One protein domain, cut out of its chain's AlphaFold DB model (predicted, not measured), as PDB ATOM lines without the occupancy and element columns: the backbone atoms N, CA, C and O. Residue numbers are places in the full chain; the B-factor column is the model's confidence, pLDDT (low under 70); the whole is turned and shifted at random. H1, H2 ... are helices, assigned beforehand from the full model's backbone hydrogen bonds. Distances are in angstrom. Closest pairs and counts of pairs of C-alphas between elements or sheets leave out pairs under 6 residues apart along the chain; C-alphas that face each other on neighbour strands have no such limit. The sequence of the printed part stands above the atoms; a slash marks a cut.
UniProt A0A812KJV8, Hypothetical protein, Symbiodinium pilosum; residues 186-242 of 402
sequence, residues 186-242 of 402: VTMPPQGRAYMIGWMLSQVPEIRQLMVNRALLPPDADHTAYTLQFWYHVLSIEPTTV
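Overview. This is residues 186 to 242 of the 402 residues of the protein "Hypothetical protein" of Symbiodinium pilosum (UniProt A0A812KJV8). Two helices, H1 and H2, follow each other as an L with a tight corner, and a third, H3, sits in the angle of that L, touching H1 and near H2. The beginning of the printed part, residues 186 to 193, sticks out as an arm, and a long loop, residues 214 to 227, swings out from the end of H2 and comes back to H3. The printed part has 57 residues with three named helices in the order H1, H2, H3, no named strand, and the class all helix; 33 of the 57 residues are in the helices. It is only just compact, close to loose, with a radius of gyration of the C-alphas of 12.2 A, and its C-alphas span 38 by 27 by 16 A.

Arrangement. From the first residue, residues 186 to 193 stand free, of which 190 to 193 belong to H1, residues 190 to 203. H2, residues 205 to 213, is close to H1 but not clearly touching, with 2 pairs of C-alphas within 8 A; the closest C-alphas are those of Ser 202 and Arg 208, 6.6 A apart. H1 and H2 run the same way at a steep tilt of 69 degrees, only just short of about perpendicular. H3, residues 228 to 237, touches H1, and the closest C-alphas, those of Gly 198 and Leu 228, are 5.1 A apart. The lines of H1 and H3 are only just about perpendicular, at 72 degrees. H2 and H3 are near each other, with 6 pairs of C-alphas within 10 A and the closest 8.5 A apart. In H1, H2 and H3 every O i to N i+4 pair is within hydrogen-bond range.

Along the chain. H1 begins with C-alpha 190 at (17.248, 13.482, -10.100) and is 20.0 A long from its first to its last C-alpha, that of Gln 203. H2 runs from Pro 205 to Asn 213 over 12.1 A, and its last C-alpha is at (19.042, -0.486, 17.987). H3 runs from Leu 228 to Ile 237 over 14.8 A and ends with C-alpha 237 at (14.261, -4.426, 4.057).

Size, cuts and confidence. The two C-alphas farthest apart are those of Thr 187 and Ala 215, at 37.9 A. Without residues 186 to 193 the body has 49 residues and spans 27 by 23 by 15 A. The printed part has no cut. The link from H1 to H2 is tight, and the link from H2 to H3 is long, with 14 residues. The mean pLDDT of the printed part is 71.2; 19 residues are under 70, among them residues 188 to 192 and residues 234 to 242.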
ATOM      1  N   VAL A 186      13.148  23.134  -8.743       55.50
ATOM      2  CA  VAL A 186      12.874  22.595 -10.095       55.50
ATOM      3  C   VAL A 186      14.162  22.309 -10.884       55.50
ATOM      4  O   VAL A 186      14.226  21.338 -11.634       55.50
ATOM      5  N   THR A 187      15.207  23.110 -10.666       72.19
ATOM      6  CA  THR A 187      16.537  22.982 -11.289       72.19
ATOM      7  C   THR A 187      17.384  21.821 -10.763       72.19
ATOM      8  O   THR A 187      18.419  21.518 -11.353       72.19
ATOM      9  N   MET A 188      16.995  21.163  -9.666       69.69
ATOM     10  CA  MET A 188      17.781  20.077  -9.079       69.69
ATOM     11  C   MET A 188      17.632  18.788  -9.909       69.69
ATOM     12  O   MET A 188      16.498  18.320 -10.069       69.69
ATOM     13  N   PRO A 189      18.722  18.176 -10.414       69.56
ATOM     14  CA  PRO A 189      18.651  16.940 -11.193       69.56
ATOM     15  C   PRO A 189      18.267  15.734 -10.311       69.56
ATOM     16  O   PRO A 189      18.526  15.769  -9.105       69.56
ATOM     17  N   PRO A 190      17.703  14.645 -10.874       61.94
ATOM     18  CA  PRO A 190      17.248  13.482 -10.100       61.94
ATOM     19  C   PRO A 190      18.315  12.886  -9.171       61.94
ATOM     20  O   PRO A 190      18.021  12.555  -8.027       61.94
ATOM     21  N   GLN A 191      19.569  12.829  -9.625       67.25
ATOM     22  CA  GLN A 191      20.715  12.351  -8.846       67.25
ATOM     23  C   GLN A 191      21.010  13.257  -7.638       67.25
ATOM     24  O   GLN A 191      21.342  12.764  -6.564       67.25
ATOM     25  N   GLY A 192      20.835  14.576  -7.789       69.56
ATOM     26  CA  GLY A 192      20.961  15.541  -6.692       69.56
ATOM     27  C   GLY A 192      19.831  15.413  -5.668       69.56
ATOM     28  O   GLY A 192      20.086  15.490  -4.470       69.56
ATOM     29  N   ARG A 193      18.601  15.133  -6.124       70.12
ATOM     30  CA  ARG A 193      17.457  14.860  -5.234       70.12
ATOM     31  C   ARG A 193      17.680  13.574  -4.442       70.12
ATOM     32  O   ARG A 193      17.553  13.594  -3.227       70.12
ATOM     33  N   ALA A 194      18.098  12.492  -5.103       67.50
ATOM     34  CA  ALA A 194      18.464  11.244  -4.436       67.50
ATOM     35  C   ALA A 194      19.570  11.470  -3.388       67.50
ATOM     36  O   ALA A 194      19.412  11.059  -2.239       67.50
ATOM     37  N   TYR A 195      20.638  12.198  -3.745       72.88
ATOM     38  CA  TYR A 195      21.699  12.571  -2.804       72.88
ATOM     39  C   TYR A 195      21.156  13.303  -1.568       72.88
ATOM     40  O   TYR A 195      21.452  12.907  -0.443       72.88
ATOM     41  N   MET A 196      20.323  14.333  -1.754       69.50
ATOM     42  CA  MET A 196      19.769  15.084  -0.624       69.50
ATOM     43  C   MET A 196      18.753  14.284   0.203       69.50
ATOM     44  O   MET A 196      18.707  14.475   1.414       69.50
ATOM     45  N   ILE A 197      18.002  13.355  -0.398       71.19
ATOM     46  CA  ILE A 197      17.130  12.422   0.334       71.19
ATOM     47  C   ILE A 197      17.974  11.514   1.236       71.19
ATOM     48  O   ILE A 197      17.719  11.453   2.434       71.19
ATOM     49  N   GLY A 198      19.001  10.839   0.709       71.06
ATOM     50  CA  GLY A 198      19.847   9.966   1.534       71.06
ATOM     51  C   GLY A 198      20.692  10.723   2.567       71.06
ATOM     52  O   GLY A 198      20.932  10.197   3.650       71.06
ATOM     53  N   TRP A 199      21.067  11.978   2.290       73.88
ATOM     54  CA  TRP A 199      21.641  12.867   3.304       73.88
ATOM     55  C   TRP A 199      20.628  13.193   4.410       73.88
ATOM     56  O   TRP A 199      20.951  13.036   5.581       73.88
ATOM     57  N   MET A 200      19.385  13.565   4.077       70.94
ATOM     58  CA  MET A 200      18.339  13.775   5.088       70.94
ATOM     59  C   MET A 200      18.118  12.516   5.938       70.94
ATOM     60  O   MET A 200      18.091  12.620   7.161       70.94
ATOM     61  N   LEU A 201      18.047  11.333   5.320       71.31
ATOM     62  CA  LEU A 201      17.894  10.056   6.028       71.31
ATOM     63  C   LEU A 201      19.047   9.767   7.006       71.31
ATOM     64  O   LEU A 201      18.790   9.194   8.062       71.31
ATOM     65  N   SER A 202      20.283  10.198   6.715       72.06
ATOM     66  CA  SER A 202      21.397  10.077   7.668       72.06
ATOM     67  C   SER A 202      21.345  11.111   8.797       72.06
ATOM     68  O   SER A 202      21.856  10.841   9.882       72.06
ATOM     69  N   GLN A 203      20.720  12.277   8.585       73.56
ATOM     70  CA  GLN A 203      20.585  13.314   9.617       73.56
ATOM     71  C   GLN A 203      19.438  13.058  10.611       73.56
ATOM     72  O   GLN A 203      19.525  13.534  11.744       73.56
ATOM     73  N   VAL A 204      18.380  12.331  10.222       76.19
ATOM     74  CA  VAL A 204      17.209  12.060  11.083       76.19
ATOM     75  C   VAL A 204      17.615  11.222  12.314       76.19
ATOM     76  O   VAL A 204      17.999  10.055  12.155       76.19
ATOM     77  N   PRO A 205      17.527  11.766  13.548       74.50
ATOM     78  CA  PRO A 205      17.981  11.076  14.757       74.50
ATOM     79  C   PRO A 205      17.275   9.747  15.023       74.50
ATOM     80  O   PRO A 205      17.911   8.805  15.487       74.50
ATOM     81  N   GLU A 206      15.986   9.660  14.705       72.44
ATOM     82  CA  GLU A 206      15.134   8.492  14.926       72.44
ATOM     83  C   GLU A 206      15.559   7.323  14.031       72.44
ATOM     84  O   GLU A 206      15.676   6.192  14.503       72.44
ATOM     85  N   ILE A 207      15.875   7.603  12.760       72.81
ATOM     86  CA  ILE A 207      16.388   6.612  11.805       72.81
ATOM     87  C   ILE A 207      17.770   6.137  12.259       72.81
ATOM     88  O   ILE A 207      17.999   4.933  12.345       72.81
ATOM     89  N   ARG A 208      18.675   7.053  12.638       74.75
ATOM     90  CA  ARG A 208      19.987   6.687  13.201       74.75
ATOM     91  C   ARG A 208      19.846   5.804  14.447       74.75
ATOM     92  O   ARG A 208      20.508   4.772  14.529       74.75
ATOM     93  N   GLN A 209      18.976   6.173  15.389       77.69
ATOM     94  CA  GLN A 209      18.747   5.400  16.612       77.69
ATOM     95  C   GLN A 209      18.166   4.016  16.306       77.69
ATOM     96  O   GLN A 209      18.567   3.036  16.929       77.69
ATOM     97  N   LEU A 210      17.273   3.912  15.320       73.69
ATOM     98  CA  LEU A 210      16.754   2.636  14.840       73.69
ATOM     99  C   LEU A 210      17.881   1.754  14.274       73.69
ATOM    100  O   LEU A 210      17.981   0.592  14.667       73.69
ATOM    101  N   MET A 211      18.785   2.292  13.445       78.06
ATOM    102  CA  MET A 211      19.921   1.519  12.911       78.06
ATOM    103  C   MET A 211      20.873   1.029  14.010       78.06
ATOM    104  O   MET A 211      21.355  -0.104  13.938       78.06
ATOM    105  N   VAL A 212      21.100   1.840  15.049       79.56
ATOM    106  CA  VAL A 212      21.887   1.449  16.231       79.56
ATOM    107  C   VAL A 212      21.168   0.364  17.039       79.56
ATOM    108  O   VAL A 212      21.769  -0.658  17.365       79.56
ATOM    109  N   ASN A 213      19.861   0.509  17.282       78.38
ATOM    110  CA  ASN A 213      19.042  -0.486  17.987       78.38
ATOM    111  C   ASN A 213      18.959  -1.835  17.242       78.38
ATOM    112  O   ASN A 213      18.761  -2.874  17.872       78.38
ATOM    113  N   ARG A 214      19.109  -1.835  15.911       73.44
ATOM    114  CA  ARG A 214      19.186  -3.041  15.063       73.44
ATOM    115  C   ARG A 214      20.615  -3.588  14.893       73.44
ATOM    116  O   ARG A 214      20.785  -4.583  14.197       73.44
ATOM    117  N   ALA A 215      21.626  -2.954  15.496       79.38
ATOM    118  CA  ALA A 215      23.056  -3.238  15.311       79.38
ATOM    119  C   ALA A 215      23.555  -3.152  13.846       79.38
ATOM    120  O   ALA A 215      24.577  -3.739  13.494       79.38
ATOM    121  N   LEU A 216      22.850  -2.396  12.995       78.25
ATOM    122  CA  LEU A 216      23.219  -2.142  11.594       78.25
ATOM    123  C   LEU A 216      24.143  -0.924  11.442       78.25
ATOM    124  O   LEU A 216      24.823  -0.782  10.426       78.25
ATOM    125  N   LEU A 217      24.192  -0.065  12.463       82.75
ATOM    126  CA  LEU A 217      25.126   1.049  12.600       82.75
ATOM    127  C   LEU A 217      25.758   0.998  14.007       82.75
ATOM    128  O   LEU A 217      25.015   0.875  14.981       82.75
ATOM    129  N   PRO A 218      27.093   1.086  14.164       81.50
ATOM    130  CA  PRO A 218      27.707   1.213  15.488       81.50
ATOM    131  C   PRO A 218      27.304   2.536  16.175       81.50
ATOM    132  O   PRO A 218      27.151   3.535  15.471       81.50
ATOM    133  N   PRO A 219      27.184   2.593  17.519       75.62
ATOM    134  CA  PRO A 219      26.742   3.800  18.231       75.62
ATOM    135  C   PRO A 219      27.589   5.046  17.937       75.62
ATOM    136  O   PRO A 219      27.045   6.132  17.752       75.62
ATOM    137  N   ASP A 220      28.909   4.864  17.846       79.88
ATOM    138  CA  ASP A 220      29.900   5.930  17.657       79.88
ATOM    139  C   ASP A 220      30.365   6.077  16.192       79.88
ATOM    140  O   ASP A 220      31.376   6.724  15.914       79.88
ATOM    141  N   ALA A 221      29.680   5.441  15.234       73.56
ATOM    142  CA  ALA A 221      30.068   5.500  13.827       73.56
ATOM    143  C   ALA A 221      29.693   6.838  13.174       73.56
ATOM    144  O   ALA A 221      28.592   7.359  13.363       73.56
ATOM    145  N   ASP A 222      30.571   7.354  12.308       77.00
ATOM    146  CA  ASP A 222      30.239   8.514  11.482       77.00
ATOM    147  C   ASP A 222      29.231   8.141  10.386       77.00
ATOM    148  O   ASP A 222      29.575   7.775   9.262       77.00
ATOM    149  N   HIS A 223      27.957   8.307  10.724       68.38
ATOM    150  CA  HIS A 223      26.803   8.227   9.834       68.38
ATOM    151  C   HIS A 223      26.904   9.034   8.524       68.38
ATOM    152  O   HIS A 223      26.200   8.704   7.569       68.38
ATOM    153  N   THR A 224      27.764  10.057   8.429       68.19
ATOM    154  CA  THR A 224      27.946  10.838   7.193       68.19
ATOM    155  C   THR A 224      28.874  10.157   6.183       68.19
ATOM    156  O   THR A 224      28.788  10.448   4.991       68.19
ATOM    157  N   ALA A 225      29.688   9.189   6.621       70.44
ATOM    158  CA  ALA A 225      30.549   8.384   5.753       70.44
ATOM    159  C   ALA A 225      29.808   7.230   5.037       70.44
ATOM    160  O   ALA A 225      30.360   6.604   4.130       70.44
ATOM    161  N   TYR A 226      28.562   6.930   5.424       72.06
ATOM    162  CA  TYR A 226      27.782   5.822   4.862       72.06
ATOM    163  C   TYR A 226      27.114   6.215   3.542       72.06
ATOM    164  O   TYR A 226      26.429   7.234   3.444       72.06
ATOM    165  N   THR A 227      27.285   5.377   2.515       75.75
ATOM    166  CA  THR A 227      26.769   5.671   1.170       75.75
ATOM    167  C   THR A 227      25.241   5.685   1.113       75.75
ATOM    168  O   THR A 227      24.557   4.999   1.871       75.75
ATOM    169  N   LEU A 228      24.698   6.412   0.134       70.31
ATOM    170  CA  LEU A 228      23.259   6.516  -0.140       70.31
ATOM    171  C   LEU A 228      22.532   5.157  -0.170       70.31
ATOM    172  O   LEU A 228      21.406   5.030   0.306       70.31
ATOM    173  N   GLN A 229      23.199   4.144  -0.729       77.00
ATOM    174  CA  GLN A 229      22.636   2.812  -0.926       77.00
ATOM    175  C   GLN A 229      22.504   2.024   0.380       77.00
ATOM    176  O   GLN A 229      21.619   1.185   0.466       77.00
ATOM    177  N   PHE A 230      23.313   2.308   1.410       81.38
ATOM    178  CA  PHE A 230      23.139   1.703   2.736       81.38
ATOM    179  C   PHE A 230      21.779   2.090   3.330       81.38
ATOM    180  O   PHE A 230      20.980   1.215   3.663       81.38
ATOM    181  N   TRP A 231      21.479   3.391   3.373       74.69
ATOM    182  CA  TRP A 231      20.228   3.911   3.932       74.69
ATOM    183  C   TRP A 231      19.000   3.393   3.176       74.69
ATOM    184  O   TRP A 231      18.054   2.920   3.803       74.69
ATOM    185  N   TYR A 232      19.027   3.402   1.837       71.62
ATOM    186  CA  TYR A 232      17.932   2.846   1.036       71.62
ATOM    187  C   TYR A 232      17.793   1.327   1.174       71.62
ATOM    188  O   TYR A 232      16.674   0.843   1.305       71.62
ATOM    189  N   HIS A 233      18.894   0.569   1.172       72.56
ATOM    190  CA  HIS A 233      18.841  -0.888   1.283       72.56
ATOM    191  C   HIS A 233      18.238  -1.319   2.623       72.56
ATOM    192  O   HIS A 233      17.304  -2.119   2.633       72.56
ATOM    193  N   VAL A 234      18.685  -0.732   3.738       69.56
ATOM    194  CA  VAL A 234      18.142  -1.072   5.060       69.56
ATOM    195  C   VAL A 234      16.671  -0.665   5.184       69.56
ATOM    196  O   VAL A 234      15.854  -1.494   5.577       69.56
ATOM    197  N   LEU A 235      16.293   0.550   4.769       66.75
ATOM    198  CA  LEU A 235      14.892   1.002   4.815       66.75
ATOM    199  C   LEU A 235      13.970   0.268   3.818       66.75
ATOM    200  O   LEU A 235      12.759   0.277   4.001       66.75
ATOM    201  N   SER A 236      14.516  -0.384   2.785       64.69
ATOM    202  CA  SER A 236      13.757  -1.270   1.882       64.69
ATOM    203  C   SER A 236      13.543  -2.691   2.421       64.69
ATOM    204  O   SER A 236      12.739  -3.434   1.862       64.69
ATOM    205  N   ILE A 237      14.272  -3.075   3.475       61.75
ATOM    206  CA  ILE A 237      14.261  -4.426   4.057       61.75
ATOM    207  C   ILE A 237      13.677  -4.426   5.475       61.75
ATOM    208  O   ILE A 237      13.153  -5.455   5.903       61.75
ATOM    209  N   GLU A 238      13.723  -3.310   6.210       58.91
ATOM    210  CA  GLU A 238      13.068  -3.257   7.515       58.91
ATOM    211  C   GLU A 238      11.537  -3.366   7.361       58.91
ATOM    212  O   GLU A 238      10.921  -2.532   6.694       58.91
ATOM    213  N   PRO A 239      10.882  -4.350   8.007       55.38
ATOM    214  CA  PRO A 239       9.437  -4.326   8.144       55.38
ATOM    215  C   PRO A 239       9.048  -3.174   9.075       55.38
ATOM    216  O   PRO A 239       9.490  -3.134  10.222       55.38
ATOM    217  N   THR A 240       8.188  -2.264   8.617       58.31
ATOM    218  CA  THR A 240       7.692  -1.134   9.416       58.31
ATOM    219  C   THR A 240       6.991  -1.637  10.684       58.31
ATOM    220  O   THR A 240       5.815  -2.006  10.645       58.31
ATOM    221  N   THR A 241       7.695  -1.693  11.821       54.25
ATOM    222  CA  THR A 241       7.162  -2.279  13.061       54.25
ATOM    223  C   THR A 241       6.201  -1.322  13.761       54.25
ATOM    224  O   THR A 241       6.555  -0.656  14.735       54.25
ATOM    225  N   VAL A 242       4.968  -1.266  13.261       58.38
ATOM    226  CA  VAL A 242       3.825  -0.631  13.928       58.38
ATOM    227  C   VAL A 242       3.570  -1.350  15.261       58.38
ATOM    228  O   VAL A 242       3.537  -2.582  15.303       58.38
TER     229      VAL A 242